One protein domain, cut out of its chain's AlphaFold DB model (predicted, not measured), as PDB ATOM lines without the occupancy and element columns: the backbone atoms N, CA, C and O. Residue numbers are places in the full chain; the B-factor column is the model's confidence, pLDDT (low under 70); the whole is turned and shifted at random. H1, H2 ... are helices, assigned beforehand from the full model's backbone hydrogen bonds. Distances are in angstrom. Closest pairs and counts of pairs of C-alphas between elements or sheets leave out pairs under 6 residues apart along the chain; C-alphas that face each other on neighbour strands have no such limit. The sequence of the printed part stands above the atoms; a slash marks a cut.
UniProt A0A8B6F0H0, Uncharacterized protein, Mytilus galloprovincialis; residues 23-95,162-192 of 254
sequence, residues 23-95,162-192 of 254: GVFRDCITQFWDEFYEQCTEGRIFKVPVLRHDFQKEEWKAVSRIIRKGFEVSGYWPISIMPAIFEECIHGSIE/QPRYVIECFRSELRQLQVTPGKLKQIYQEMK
ATOM      1  N   GLY A  23     308.864 231.441 229.305       82.69
ATOM      2  CA  GLY A  23     310.255 231.164 229.675       82.69
ATOM      3  C   GLY A  23     311.256 231.724 228.671       82.69
ATOM      4  O   GLY A  23     312.284 232.243 229.091       82.69
ATOM      5  N   VAL A  24     310.921 231.705 227.379       85.12
ATOM      6  CA  VAL A  24     311.790 232.206 226.301       85.12
ATOM      7  C   VAL A  24     311.977 233.715 226.411       85.12
ATOM      8  O   VAL A  24     313.096 234.216 226.370       85.12
ATOM      9  N   PHE A  25     310.878 234.449 226.607       87.31
ATOM     10  CA  PHE A  25     310.936 235.900 226.765       87.31
ATOM     11  C   PHE A  25     311.703 236.307 228.024       87.31
ATOM     12  O   PHE A  25     312.500 237.243 227.985       87.31
ATOM     13  N   ARG A  26     311.488 235.596 229.139       91.06
ATOM     14  CA  ARG A  26     312.246 235.841 230.370       91.06
ATOM     15  C   ARG A  26     313.732 235.583 230.164       91.06
ATOM     16  O   ARG A  26     314.512 236.447 230.545       91.06
ATOM     17  N   ASP A  27     314.104 234.478 229.514       91.50
ATOM     18  CA  ASP A  27     315.519 234.156 229.306       91.50
ATOM     19  C   ASP A  27     316.200 235.185 228.402       91.50
ATOM     20  O   ASP A  27     317.298 235.641 228.707       91.50
ATOM     21  N   CYS A  28     315.492 235.654 227.368       90.56
ATOM     22  CA  CYS A  28     315.932 236.760 226.523       90.56
ATOM     23  C   CYS A  28     316.169 238.051 227.325       90.56
ATOM     24  O   CYS A  28     317.210 238.692 227.184       90.56
ATOM     25  N   ILE A  29     315.226 238.431 228.194       93.50
ATOM     26  CA  ILE A  29     315.374 239.618 229.045       93.50
ATOM     27  C   ILE A  29     316.512 239.449 230.048       93.50
ATOM     28  O   ILE A  29     317.291 240.382 230.232       93.50
ATOM     29  N   THR A  30     316.627 238.291 230.695       95.06
ATOM     30  CA  THR A  30     317.721 238.018 231.628       95.06
ATOM     31  C   THR A  30     319.067 238.087 230.908       95.06
ATOM     32  O   THR A  30     319.964 238.765 231.399       95.06
ATOM     33  N   GLN A  31     319.186 237.508 229.708       94.56
ATOM     34  CA  GLN A  31     320.391 237.626 228.885       94.56
ATOM     35  C   GLN A  31     320.728 239.083 228.559       94.56
ATOM     36  O   GLN A  31     321.872 239.503 228.720       94.56
ATOM     37  N   PHE A  32     319.733 239.866 228.134       95.56
ATOM     38  CA  PHE A  32     319.917 241.288 227.861       95.56
ATOM     39  C   PHE A  32     320.469 242.032 229.083       95.56
ATOM     40  O   PHE A  32     321.367 242.861 228.946       95.56
ATOM     41  N   TRP A  33     319.941 241.755 230.278       97.50
ATOM     42  CA  TRP A  33     320.396 242.418 231.497       97.50
ATOM     43  C   TRP A  33     321.787 241.978 231.926       97.50
ATOM     44  O   TRP A  33     322.564 242.848 232.310       97.50
ATOM     45  N   ASP A  34     322.127 240.695 231.805       95.44
ATOM     46  CA  ASP A  34     323.481 240.197 232.068       95.44
ATOM     47  C   ASP A  34     324.511 240.964 231.210       95.44
ATOM     48  O   ASP A  34     325.468 241.536 231.739       95.44
ATOM     49  N   GLU A  35     324.252 241.091 229.905       96.19
ATOM     50  CA  GLU A  35     325.101 241.853 228.979       96.19
ATOM     51  C   GLU A  35     325.107 243.355 229.287       96.19
ATOM     52  O   GLU A  35     326.160 243.999 229.281       96.19
ATOM     53  N   PHE A  36     323.945 243.937 229.587       97.75
ATOM     54  CA  PHE A  36     323.840 245.354 229.924       97.75
ATOM     55  C   PHE A  36     324.615 245.686 231.206       97.75
ATOM     56  O   PHE A  36     325.302 246.708 231.259       97.75
ATOM     57  N   TYR A  37     324.543 244.842 232.236       97.38
ATOM     58  CA  TYR A  37     325.281 245.052 233.480       97.38
ATOM     59  C   TYR A  37     326.791 244.983 233.268       97.38
ATOM     60  O   TYR A  37     327.525 245.742 233.900       97.38
ATOM     61  N   GLU A  38     327.263 244.103 232.388       95.19
ATOM     62  CA  GLU A  38     328.686 243.976 232.079       95.19
ATOM     63  C   GLU A  38     329.202 245.139 231.222       95.19
ATOM     64  O   GLU A  38     330.284 245.664 231.473       95.19
ATOM     65  N   GLN A  39     328.432 245.566 230.219       95.38
ATOM     66  CA  GLN A  39     328.930 246.466 229.176       95.38
ATOM     67  C   GLN A  39     328.527 247.933 229.356       95.38
ATOM     68  O   GLN A  39     329.131 248.819 228.744       95.38
ATOM     69  N   CYS A  40     327.472 248.208 230.121       97.44
ATOM     70  CA  CYS A  40     326.839 249.529 230.181       97.44
ATOM     71  C   CYS A  40     326.724 250.079 231.603       97.44
ATOM     72  O   CYS A  40     326.140 251.149 231.784       97.44
ATOM     73  N   THR A  41     327.253 249.379 232.611       98.19
ATOM     74  CA  THR A  41     327.160 249.811 234.007       98.19
ATOM     75  C   THR A  41     328.455 249.603 234.781       98.19
ATOM     76  O   THR A  41     329.252 248.729 234.459       98.19
ATOM     77  N   GLU A  42     328.617 250.373 235.850       97.19
ATOM     78  CA  GLU A  42     329.670 250.201 236.848       97.19
ATOM     79  C   GLU A  42     329.069 249.913 238.225       97.19
ATOM     80  O   GLU A  42     327.874 250.111 238.455       97.19
ATOM     81  N   GLY A  43     329.903 249.432 239.144       97.12
ATOM     82  CA  GLY A  43     329.521 249.120 240.518       97.12
ATOM     83  C   GLY A  43     329.515 247.625 240.834       97.12
ATOM     84  O   GLY A  43     329.603 246.764 239.951       97.12
ATOM     85  N   ARG A  44     329.449 247.310 242.127       94.94
ATOM     86  CA  ARG A  44     329.624 245.959 242.664       94.94
ATOM     87  C   ARG A  44     328.307 245.215 242.875       94.94
ATOM     88  O   ARG A  44     327.999 244.309 242.106       94.94
ATOM     89  N   ILE A  45     327.568 245.546 243.938       93.94
ATOM     90  CA  ILE A  45     326.278 244.915 244.262       93.94
ATOM     91  C   ILE A  45     325.186 245.595 243.449       93.94
ATOM     92  O   ILE A  45     324.426 244.930 242.745       93.94
ATOM     93  N   PHE A  46     325.143 246.922 243.540       97.25
ATOM     94  CA  PHE A  46     324.314 247.742 242.679       97.25
ATOM     95  C   PHE A  46     325.124 248.295 241.520       97.25
ATOM     96  O   PHE A  46     326.313 248.596 241.636       97.25
ATOM     97  N   LYS A  47     324.424 248.438 240.405       97.88
ATOM     98  CA  LYS A  47     324.920 248.872 239.116       97.88
ATOM     99  C   LYS A  47     324.370 250.252 238.785       97.88
ATOM    100  O   LYS A  47     323.182 250.526 238.976       97.88
ATOM    101  N   VAL A  48     325.234 251.113 238.266       98.31
ATOM    102  CA  VAL A  48     324.900 252.456 237.784       98.31
ATOM    103  C   VAL A  48     325.229 252.523 236.295       98.31
ATOM    104  O   VAL A  48     326.362 252.222 235.925       98.31
ATOM    105  N   PRO A  49     324.276 252.892 235.421       98.00
ATOM    106  CA  PRO A  49     324.547 253.080 234.005       98.00
ATOM    107  C   PRO A  49     325.614 254.143 233.764       98.00
ATOM    108  O   PRO A  49     325.526 255.250 234.295       98.00
ATOM    109  N   VAL A  50     326.579 253.823 232.910       95.75
ATOM    110  CA  VAL A  50     327.645 254.742 232.506       95.75
ATOM    111  C   VAL A  50     327.438 255.212 231.076       95.75
ATOM    112  O   VAL A  50     326.890 254.503 230.232       95.75
ATOM    113  N   LEU A  51     327.861 256.443 230.796       94.81
ATOM    114  CA  LEU A  51     327.760 256.995 229.452       94.81
ATOM    115  C   LEU A  51     328.631 256.204 228.482       94.81
ATOM    116  O   LEU A  51     329.815 255.981 228.728       94.81
ATOM    117  N   ARG A  52     328.050 255.868 227.333       93.94
ATOM    118  CA  ARG A  52     328.773 255.288 226.209       93.94
ATOM    119  C   ARG A  52     328.696 256.211 225.008       93.94
ATOM    120  O   ARG A  52     327.678 256.853 224.767       93.94
ATOM    121  N   HIS A  53     329.780 256.270 224.247       93.50
ATOM    122  CA  HIS A  53     329.863 257.116 223.058       93.50
ATOM    123  C   HIS A  53     328.926 256.648 221.929       93.50
ATOM    124  O   HIS A  53     328.468 257.462 221.130       93.50
ATOM    125  N   ASP A  54     328.628 255.350 221.880       94.25
ATOM    126  CA  ASP A  54     327.756 254.697 220.902       94.25
ATOM    127  C   ASP A  54     326.279 254.665 221.328       94.25
ATOM    128  O   ASP A  54     325.429 254.314 220.517       94.25
ATOM    129  N   PHE A  55     325.949 255.075 222.562       96.38
ATOM    130  CA  PHE A  55     324.569 255.168 223.041       96.38
ATOM    131  C   PHE A  55     324.132 256.625 223.120       96.38
ATOM    132  O   PHE A  55     324.534 257.382 224.011       96.38
ATOM    133  N   GLN A  56     323.250 257.009 222.208       95.25
ATOM    134  CA  GLN A  56     322.598 258.304 222.216       95.25
ATOM    135  C   GLN A  56     321.218 258.182 222.875       95.25
ATOM    136  O   GLN A  56     320.848 257.178 223.489       95.25
ATOM    137  N   LYS A  57     320.444 259.264 222.803       96.25
ATOM    138  CA  LYS A  57     319.132 259.379 223.447       96.25
ATOM    139  C   LYS A  57     318.194 258.209 223.142       96.25
ATOM    140  O   LYS A  57     317.452 257.782 224.023       96.25
ATOM    141  N   GLU A  58     318.164 257.739 221.897       95.88
ATOM    142  CA  GLU A  58     317.186 256.736 221.473       95.88
ATOM    143  C   GLU A  58     317.577 255.318 221.901       95.88
ATOM    144  O   GLU A  58     316.685 254.543 222.253       95.88
ATOM    145  N   GLU A  59     318.875 255.019 222.003       96.19
ATOM    146  CA  GLU A  59     319.401 253.779 222.581       96.19
ATOM    147  C   GLU A  59     319.078 253.712 224.078       96.19
ATOM    148  O   GLU A  59     318.482 252.740 224.541       96.19
ATOM    149  N   TRP A  60     319.340 254.782 224.839       97.56
ATOM    150  CA  TRP A  60     318.981 254.821 226.265       97.56
ATOM    151  C   TRP A  60     317.472 254.721 226.493       97.56
ATOM    152  O   TRP A  60     317.014 254.024 227.399       97.56
ATOM    153  N   LYS A  61     316.664 255.364 225.646       96.38
ATOM    154  CA  LYS A  61     315.212 255.170 225.699       96.38
ATOM    155  C   LYS A  61     314.804 253.740 225.359       96.38
ATOM    156  O   LYS A  61     313.865 253.237 225.973       96.38
ATOM    157  N   ALA A  62     315.481 253.073 224.423       95.38
ATOM    158  CA  ALA A  62     315.206 251.675 224.106       95.38
ATOM    159  C   ALA A  62     315.372 250.785 225.341       95.38
ATOM    160  O   ALA A  62     314.460 250.020 225.645       95.38
ATOM    161  N   VAL A  63     316.438 250.982 226.123       96.94
ATOM    162  CA  VAL A  63     316.639 250.280 227.403       96.94
ATOM    163  C   VAL A  63     315.460 250.517 228.355       96.94
ATOM    164  O   VAL A  63     314.922 249.573 228.928       96.94
ATOM    165  N   SER A  64     314.970 251.752 228.479       96.12
ATOM    166  CA  SER A  64     313.802 252.026 229.330       96.12
ATOM    167  C   SER A  64     312.491 251.419 228.826       96.12
ATOM    168  O   SER A  64     311.644 251.036 229.636       96.12
ATOM    169  N   ARG A  65     312.331 251.249 227.507       95.31
ATOM    170  CA  ARG A  65     311.206 250.490 226.942       95.31
ATOM    171  C   ARG A  65     311.320 249.000 227.265       95.31
ATOM    172  O   ARG A  65     310.298 248.392 227.566       95.31
ATOM    173  N   ILE A  66     312.532 248.438 227.280       95.50
ATOM    174  CA  ILE A  66     312.783 247.053 227.710       95.50
ATOM    175  C   ILE A  66     312.431 246.877 229.192       95.50
ATOM    176  O   ILE A  66     311.704 245.944 229.523       95.50
ATOM    177  N   ILE A  67     312.847 247.803 230.069       96.56
ATOM    178  CA  ILE A  67     312.458 247.805 231.495       96.56
ATOM    179  C   ILE A  67     310.934 247.760 231.632       96.56
ATOM    180  O   ILE A  67     310.384 246.898 232.317       96.56
ATOM    181  N   ARG A  68     310.242 248.681 230.953       94.81
ATOM    182  CA  ARG A  68     308.781 248.775 230.987       94.81
ATOM    183  C   ARG A  68     308.114 247.494 230.485       94.81
ATOM    184  O   ARG A  68     307.245 246.971 231.176       94.81
ATOM    185  N   LYS A  69     308.526 246.982 229.322       91.94
ATOM    186  CA  LYS A  69     307.963 245.762 228.723       91.94
ATOM    187  C   LYS A  69     308.201 244.549 229.625       91.94
ATOM    188  O   LYS A  69     307.259 243.805 229.867       91.94
ATOM    189  N   GLY A  70     309.407 244.377 230.169       93.12
ATOM    190  CA  GLY A  70     309.717 243.293 231.108       93.12
ATOM    191  C   GLY A  70     308.834 243.333 232.354       93.12
ATOM    192  O   GLY A  70     308.287 242.308 232.765       93.12
ATOM    193  N   PHE A  71     308.607 244.525 232.904       94.12
ATOM    194  CA  PHE A  71     307.723 244.688 234.052       94.12
ATOM    195  C   PHE A  71     306.250 244.423 233.709       94.12
ATOM    196  O   PHE A  71     305.576 243.696 234.436       94.12
ATOM    197  N   GLU A  72     305.742 244.973 232.603       91.19
ATOM    198  CA  GLU A  72     304.337 244.837 232.194       91.19
ATOM    199  C   GLU A  72     303.981 243.412 231.729       91.19
ATOM    200  O   GLU A  72     302.859 242.966 231.964       91.19
ATOM    201  N   VAL A  73     304.911 242.692 231.091       89.38
ATOM    202  CA  VAL A  73     304.655 241.364 230.499       89.38
ATOM    203  C   VAL A  73     304.961 240.224 231.464       89.38
ATOM    204  O   VAL A  73     304.159 239.304 231.585       89.38
ATOM    205  N   SER A  74     306.105 240.262 232.148       89.81
ATOM    206  CA  SER A  74     306.564 239.145 232.986       89.81
ATOM    207  C   SER A  74     306.778 239.523 234.449       89.81
ATOM    208  O   SER A  74     307.217 238.684 235.233       89.81
ATOM    209  N   GLY A  75     306.502 240.772 234.832       93.31
ATOM    210  CA  GLY A  75     306.815 241.281 236.165       93.31
ATOM    211  C   GLY A  75     308.316 241.415 236.428       93.31
ATOM    212  O   GLY A  75     308.697 241.593 237.579       93.31
ATOM    213  N   TYR A  76     309.165 241.316 235.399       95.88
ATOM    214  CA  TYR A  76     310.615 241.396 235.552       95.88
ATOM    215  C   TYR A  76     311.043 242.815 235.926       95.88
ATOM    216  O   TYR A  76     310.583 243.789 235.328       95.88
ATOM    217  N   TRP A  77     311.962 242.933 236.884       97.25
ATOM    218  CA  TRP A  77     312.596 244.198 237.233       97.25
ATOM    219  C   TRP A  77     314.112 244.024 237.370       97.25
ATOM    220  O   TRP A  77     314.545 243.103 238.066       97.25
ATOM    221  N   PRO A  78     314.931 244.912 236.777       97.44
ATOM    222  CA  PRO A  78     316.388 244.838 236.867       97.44
ATOM    223  C   PRO A  78     316.890 245.317 238.238       97.44
ATOM    224  O   PRO A  78     317.401 246.426 238.397       97.44
ATOM    225  N   ILE A  79     316.731 244.477 239.263       97.00
ATOM    226  CA  ILE A  79     317.058 244.802 240.664       97.00
ATOM    227  C   ILE A  79     318.556 244.997 240.938       97.00
ATOM    228  O   ILE A  79     318.920 245.397 242.043       97.00
ATOM    229  N   SER A  80     319.429 244.717 239.968       96.62
ATOM    230  CA  SER A  80     320.843 245.080 240.061       96.62
ATOM    231  C   SER A  80     321.085 246.551 239.741       96.62
ATOM    232  O   SER A  80     322.046 247.103 240.263       96.62
ATOM    233  N   ILE A  81     320.224 247.229 238.970       98.25
ATOM    234  CA  ILE A  81     320.309 248.690 238.835       98.25
ATOM    235  C   ILE A  81     319.974 249.333 240.180       98.25
ATOM    236  O   ILE A  81     319.062 248.899 240.882       98.25
ATOM    237  N   MET A  82     320.709 250.377 240.542       97.38
ATOM    238  CA  MET A  82     320.529 251.102 241.796       97.38
ATOM    239  C   MET A  82     319.078 251.606 241.981       97.38
ATOM    240  O   MET A  82     318.573 252.297 241.093       97.38
ATOM    241  N   PRO A  83     318.405 251.364 243.127       97.44
ATOM    242  CA  PRO A  83     317.015 251.794 243.337       97.44
ATOM    243  C   PRO A  83     316.816 253.310 243.208       97.44
ATOM    244  O   PRO A  83     315.816 253.738 242.630       97.44
ATOM    245  N   ALA A  84     317.790 254.120 243.640       98.00
ATOM    246  CA  ALA A  84     317.734 255.581 243.529       98.00
ATOM    247  C   ALA A  84     317.552 256.083 242.081       98.00
ATOM    248  O   ALA A  84     316.936 257.125 241.862       98.00
ATOM    249  N   ILE A  85     318.028 255.332 241.079       98.06
ATOM    250  CA  ILE A  85     317.819 255.668 239.662       98.06
ATOM    251  C   ILE A  85     316.334 255.582 239.314       98.06
ATOM    252  O   ILE A  85     315.802 256.479 238.659       98.06
ATOM    253  N   PHE A  86     315.650 254.526 239.752       98.25
ATOM    254  CA  PHE A  86     314.225 254.360 239.478       98.25
ATOM    255  C   PHE A  86     313.354 255.292 240.312       98.25
ATOM    256  O   PHE A  86     312.365 255.795 239.787       98.25
ATOM    257  N   GLU A  87     313.731 255.575 241.559       97.88
ATOM    258  CA  GLU A  87     313.084 256.608 242.379       97.88
ATOM    259  C   GLU A  87     313.121 257.968 241.659       97.88
ATOM    260  O   GLU A  87     312.083 258.595 241.431       97.88
ATOM    261  N   GLU A  88     314.287 258.380 241.157       97.38
ATOM    262  CA  GLU A  88     314.421 259.625 240.395       97.38
ATOM    263  C   GLU A  88     313.658 259.583 239.054       97.38
ATOM    264  O   GLU A  88     312.990 260.551 238.678       97.38
ATOM    265  N   CYS A  89     313.691 258.459 238.329       97.31
ATOM    266  CA  CYS A  89     312.973 258.314 237.057       97.31
ATOM    267  C   CYS A  89     311.447 258.370 237.230       97.31
ATOM    268  O   CYS A  89     310.757 259.016 236.437       97.31
ATOM    269  N   ILE A  90     310.911 257.670 238.229       97.25
ATOM    270  CA  ILE A  90     309.468 257.457 238.394       97.25
ATOM    271  C   ILE A  90     308.862 258.577 239.243       97.25
ATOM    272  O   ILE A  90     307.851 259.168 238.860       97.25
ATOM    273  N   HIS A  91     309.491 258.907 240.371       96.06
ATOM    274  CA  HIS A  91     308.961 259.849 241.362       96.06
ATOM    275  C   HIS A  91     309.568 261.246 241.220       96.06
ATOM    276  O   HIS A  91     308.903 262.234 241.526       96.06
ATOM    277  N   GLY A  92     310.784 261.358 240.676       94.75
ATOM    278  CA  GLY A  92     311.522 262.627 240.625       94.75
ATOM    279  C   GLY A  92     312.066 263.063 241.983       94.75
ATOM    280  O   GLY A  92     312.300 264.254 242.183       94.75
ATOM    281  N   SER A  93     312.175 262.118 242.913       94.69
ATOM    282  CA  SER A  93     312.726 262.296 244.249       94.69
ATOM    283  C   SER A  93     313.308 260.975 244.727       94.69
ATOM    284  O   SER A  93     312.727 259.927 244.452       94.69
ATOM    285  N   ILE A  94     314.398 261.041 245.486       96.50
ATOM    286  CA  ILE A  94     315.107 259.880 246.032       96.50
ATOM    287  C   ILE A  94     314.772 259.759 247.521       96.50
ATOM    288  O   ILE A  94     314.943 260.719 248.273       96.50
ATOM    289  N   GLU A  95     314.297 258.588 247.939       94.19
ATOM    290  CA  GLU A  95     314.040 258.243 249.346       94.19
ATOM    291  C   GLU A  95     315.161 257.377 249.931       94.19
ATOM    292  O   GLU A  95     315.406 257.402 251.139       94.19
ATOM    293  N   GLN A 162     326.521 261.959 237.524       96.88
ATOM    294  CA  GLN A 162     327.161 261.300 236.383       96.88
ATOM    295  C   GLN A 162     326.156 260.571 235.466       96.88
ATOM    296  O   GLN A 162     326.148 260.859 234.266       96.88
ATOM    297  N   PRO A 163     325.239 259.719 235.971       97.56
ATOM    298  CA  PRO A 163     324.243 259.049 235.132       97.56
ATOM    299  C   PRO A 163     323.056 259.945 234.739       97.56
ATOM    300  O   PRO A 163     322.093 259.451 234.147       97.56
ATOM    301  N   ARG A 164     323.076 261.258 235.030       97.44
ATOM    302  CA  ARG A 164     321.904 262.140 234.877       97.44
ATOM    303  C   ARG A 164     321.286 262.096 233.482       97.44
ATOM    304  O   ARG A 164     320.066 262.093 233.353       97.44
ATOM    305  N   TYR A 165     322.110 262.051 232.439       97.88
ATOM    306  CA  TYR A 165     321.618 261.972 231.063       97.88
ATOM    307  C   TYR A 165     320.831 260.679 230.796       97.88
ATOM    308  O   TYR A 165     319.766 260.728 230.177       97.88
ATOM    309  N   VAL A 166     321.310 259.539 231.309       98.06
ATOM    310  CA  VAL A 166     320.619 258.244 231.198       98.06
ATOM    311  C   VAL A 166     319.312 258.271 231.987       98.06
ATOM    312  O   VAL A 166     318.274 257.886 231.452       98.06
ATOM    313  N   ILE A 167     319.337 258.812 233.211       98.25
ATOM    314  CA  ILE A 167     318.149 258.992 234.063       98.25
ATOM    315  C   ILE A 167     317.066 259.792 233.325       98.25
ATOM    316  O   ILE A 167     315.910 259.380 233.292       98.25
ATOM    317  N   GLU A 168     317.419 260.905 232.679       97.56
ATOM    318  CA  GLU A 168     316.446 261.706 231.920       97.56
ATOM    319  C   GLU A 168     315.898 260.968 230.689       97.56
ATOM    320  O   GLU A 168     314.716 261.098 230.357       97.56
ATOM    321  N   CYS A 169     316.721 260.152 230.021       97.69
ATOM    322  CA  CYS A 169     316.247 259.297 228.933       97.69
ATOM    323  C   CYS A 169     315.250 258.253 229.450       97.69
ATOM    324  O   CYS A 169     314.157 258.127 228.894       97.69
ATOM    325  N   PHE A 170     315.577 257.574 230.552       97.75
ATOM    326  CA  PHE A 170     314.718 256.562 231.166       97.75
ATOM    327  C   PHE A 170     313.403 257.148 231.668       97.75
ATOM    328  O   PHE A 170     312.330 256.591 231.429       97.75
ATOM    329  N   ARG A 171     313.463 258.318 232.306       96.00
ATOM    330  CA  ARG A 171     312.303 259.048 232.826       96.00
ATOM    331  C   ARG A 171     311.211 259.248 231.782       96.00
ATOM    332  O   ARG A 171     310.032 259.206 232.129       96.00
ATOM    333  N   SER A 172     311.584 259.455 230.517       90.00
ATOM    334  CA  SER A 172     310.615 259.688 229.443       90.00
ATOM    335  C   SER A 172     309.645 258.519 229.224       90.00
ATOM    336  O   SER A 172     308.487 258.760 228.880       90.00
ATOM    337  N   GLU A 173     310.076 257.288 229.515       89.44
ATOM    338  CA  GLU A 173     309.255 256.077 229.411       89.44
ATOM    339  C   GLU A 173     308.739 255.609 230.784       89.44
ATOM    340  O   GLU A 173     307.573 255.232 230.919       89.44
ATOM    341  N   LEU A 174     309.578 255.672 231.827       96.00
ATOM    342  CA  LEU A 174     309.283 255.069 233.134       96.00
ATOM    343  C   LEU A 174     308.376 255.916 234.030       96.00
ATOM    344  O   LEU A 174     307.673 255.359 234.866       96.00
ATOM    345  N   ARG A 175     308.323 257.243 233.854       94.50
ATOM    346  CA  ARG A 175     307.482 258.126 234.690       94.50
ATOM    347  C   ARG A 175     305.984 257.800 234.607       94.50
ATOM    348  O   ARG A 175     305.212 258.195 235.473       94.50
ATOM    349  N   GLN A 176     305.561 257.108 233.552       89.75
ATOM    350  CA  GLN A 176     304.171 256.692 233.363       89.75
ATOM    351  C   GLN A 176     303.804 255.449 234.190       89.75
ATOM    352  O   GLN A 176     302.614 255.182 234.382       89.75
ATOM    353  N   LEU A 177     304.801 254.701 234.679       92.12
ATOM    354  CA  LEU A 177     304.584 253.521 235.507       92.12
ATOM    355  C   LEU A 177     303.948 253.922 236.839       92.12
ATOM    356  O   LEU A 177     304.454 254.772 237.567       92.12
ATOM    357  N   GLN A 178     302.851 253.255 237.189       89.12
ATOM    358  CA  GLN A 178     302.144 253.457 238.456       89.12
ATOM    359  C   GLN A 178     302.792 252.637 239.588       89.12
ATOM    360  O   GLN A 178     302.122 251.887 240.297       89.12
ATOM    361  N   VAL A 179     304.115 252.738 239.735       94.62
ATOM    362  CA  VAL A 179     304.879 252.064 240.796       94.62
ATOM    363  C   VAL A 179     305.095 253.055 241.930       94.62
ATOM    364  O   VAL A 179     305.791 254.052 241.767       94.62
ATOM    365  N   THR A 180     304.495 252.802 243.092       95.31
ATOM    366  CA  THR A 180     304.677 253.647 244.283       95.31
ATOM    367  C   THR A 180     306.059 253.428 244.917       95.31
ATOM    368  O   THR A 180     306.642 252.358 244.717       95.31
ATOM    369  N   PRO A 181     306.577 254.367 245.737       94.56
ATOM    370  CA  PRO A 181     307.832 254.161 246.472       94.56
ATOM    371  C   PRO A 181     307.835 252.865 247.296       94.56
ATOM    372  O   PRO A 181     308.756 252.052 247.214       94.56
ATOM    373  N   GLY A 182     306.730 252.590 248.001       96.12
ATOM    374  CA  GLY A 182     306.559 251.347 248.757       96.12
ATOM    375  C   GLY A 182     306.591 250.090 247.880       96.12
ATOM    376  O   GLY A 182     307.195 249.090 248.270       96.12
ATOM    377  N   LYS A 183     305.998 250.137 246.678       96.00
ATOM    378  CA  LYS A 183     306.033 249.008 245.740       96.00
ATOM    379  C   LYS A 183     307.432 248.791 245.169       96.00
ATOM    380  O   LYS A 183     307.855 247.644 245.067       96.00
ATOM    381  N   LEU A 184     308.158 249.859 244.843       96.50
ATOM    382  CA  LEU A 184     309.541 249.761 244.378       96.50
ATOM    383  C   LEU A 184     310.426 249.109 245.446       96.50
ATOM    384  O   LEU A 184     311.126 248.142 245.163       96.50
ATOM    385  N   LYS A 185     310.311 249.542 246.704       95.38
ATOM    386  CA  LYS A 185     311.014 248.906 247.825       95.38
ATOM    387  C   LYS A 185     310.682 247.416 247.952       95.38
ATOM    388  O   LYS A 185     311.582 246.603 248.140       95.38
ATOM    389  N   GLN A 186     309.405 247.055 247.821       95.69
ATOM    390  CA  GLN A 186     308.963 245.660 247.851       95.69
ATOM    391  C   GLN A 186     309.580 244.843 246.701       95.69
ATOM    392  O   GLN A 186     310.046 243.733 246.935       95.69
ATOM    393  N   ILE A 187     309.631 245.397 245.482       96.19
ATOM    394  CA  ILE A 187     310.249 244.763 244.307       96.19
ATOM    395  C   ILE A 187     311.697 244.355 244.613       96.19
ATOM    396  O   ILE A 187     312.043 243.184 244.474       96.19
ATOM    397  N   TYR A 188     312.519 245.276 245.122       95.44
ATOM    398  CA  TYR A 188     313.922 244.992 245.456       95.44
ATOM    399  C   TYR A 188     314.090 243.940 246.560       95.44
ATOM    400  O   TYR A 188     315.080 243.209 246.581       95.44
ATOM    401  N   GLN A 189     313.135 243.853 247.487       93.62
ATOM    402  CA  GLN A 189     313.175 242.887 248.583       93.62
ATOM    403  C   GLN A 189     312.733 241.486 248.151       93.62
ATOM    404  O   GLN A 189     313.347 240.503 248.558       93.62
ATOM    405  N   GLU A 190     311.670 241.388 247.354       94.69
ATOM    406  CA  GLU A 190     311.027 240.115 247.010       94.69
ATOM    407  C   GLU A 190     311.656 239.432 245.798       94.69
ATOM    408  O   GLU A 190     311.673 238.205 245.737       94.69
ATOM    409  N   MET A 191     312.191 240.203 244.848       96.19
ATOM    410  CA  MET A 191     312.775 239.644 243.627       96.19
ATOM    411  C   MET A 191     314.198 239.119 243.828       96.19
ATOM    412  O   MET A 191     314.694 238.360 242.996       96.19
ATOM    413  N   LYS A 192     314.863 239.491 244.930       94.12
ATOM    414  CA  LYS A 192     316.235 239.064 245.213       94.12
ATOM    415  C   LYS A 192     316.288 237.546 245.436       94.12
ATOM    416  O   LYS A 192     315.721 237.064 246.423       94.12
TER     417      LYS A 192
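Overview. This is residues 23 to 95 and 162 to 192 of the 254 residues of an uncharacterized protein of Mytilus galloprovincialis (UniProt A0A8B6F0H0). Five helices follow one another round an open C, in the order H1, H2, H4, H3, H5 by contact, and the link from H2 to H3, residues 75 to 82, runs through the mouth of the C. H1 and H2 make a spread V-shaped hairpin, and residues 40 to 56, a long loop that doubles back on itself, lie along one side. The printed part has 104 residues with five named helices, H1 to H5 along the chain, and no named strand; the class is all helix, with 64 residues in the helices. It is compact, with a radius of gyration of the C-alphas of 12.8 A, and rounded, with spans of 35 by 34 by 27 A.

Arrangement. Start at H1, residues 23 to 39. Its residues 26 to 29 alone touch H2, residues 57 to 74, which meets them with residues 66 to 74 alone; look at the closest C-alphas, those of Ile 29 and Gly 70, 7.1 A apart. This helical hairpin runs opposite ways at 36 degrees, only just a steep tilt. Between the two, residues 41 to 42 pair antiparallel with residues 48 to 49. H2 touches H4, residues 164 to 174, at a steep tilt of 43 degrees, the same way; the closest C-alphas are those of Ser 64 and Phe 170, 5.0 A apart. H3, residues 83 to 90, touches H4 at a steep tilt of 58 degrees, the same way, closest at the C-alphas of Cys 89 and Arg 171, 4.3 A apart. H5, residues 181 to 190, touches H3 at a steep tilt of 40 degrees, opposite ways, closest at the C-alphas of Glu 87 and Pro 181, 7.1 A apart. H1 is apart from H3, H4 and H5; H2 is apart from H3 and H5; H4 is apart from H5. The helix packing is mostly crossed. In H1, H2, H3 and H5 every O i to N i+4 pair is within hydrogen-bond range; in H4 5 of 7 are.

Along the chain. Find C-alpha 23 at (310.255, 231.164, 229.675); from there H1 runs 24.1 A to C-alpha 39. H2, the longest helix by residues, begins at C-alpha 57, (319.132, 259.379, 223.447), and runs 25.7 A to Ser 74. H3 covers 10.7 A, H4 14.6 A and H5 14.4 A, the last ending at C-alpha 190, (311.027, 240.115, 247.010).

Size, cuts and confidence. The two C-alphas farthest apart are those of Gly 23 and Gln 162, at 35.2 A. Residues 96 to 161 are not printed, and C-alphas 95 and 162 stand 18.7 A apart across this cut, which falls in the link from H3 to H4. The link from H1 to H2 is long; those from H2 to H3 and from H4 to H5 are short. The mean pLDDT of the printed part is 95.2, and no printed residue is under 70.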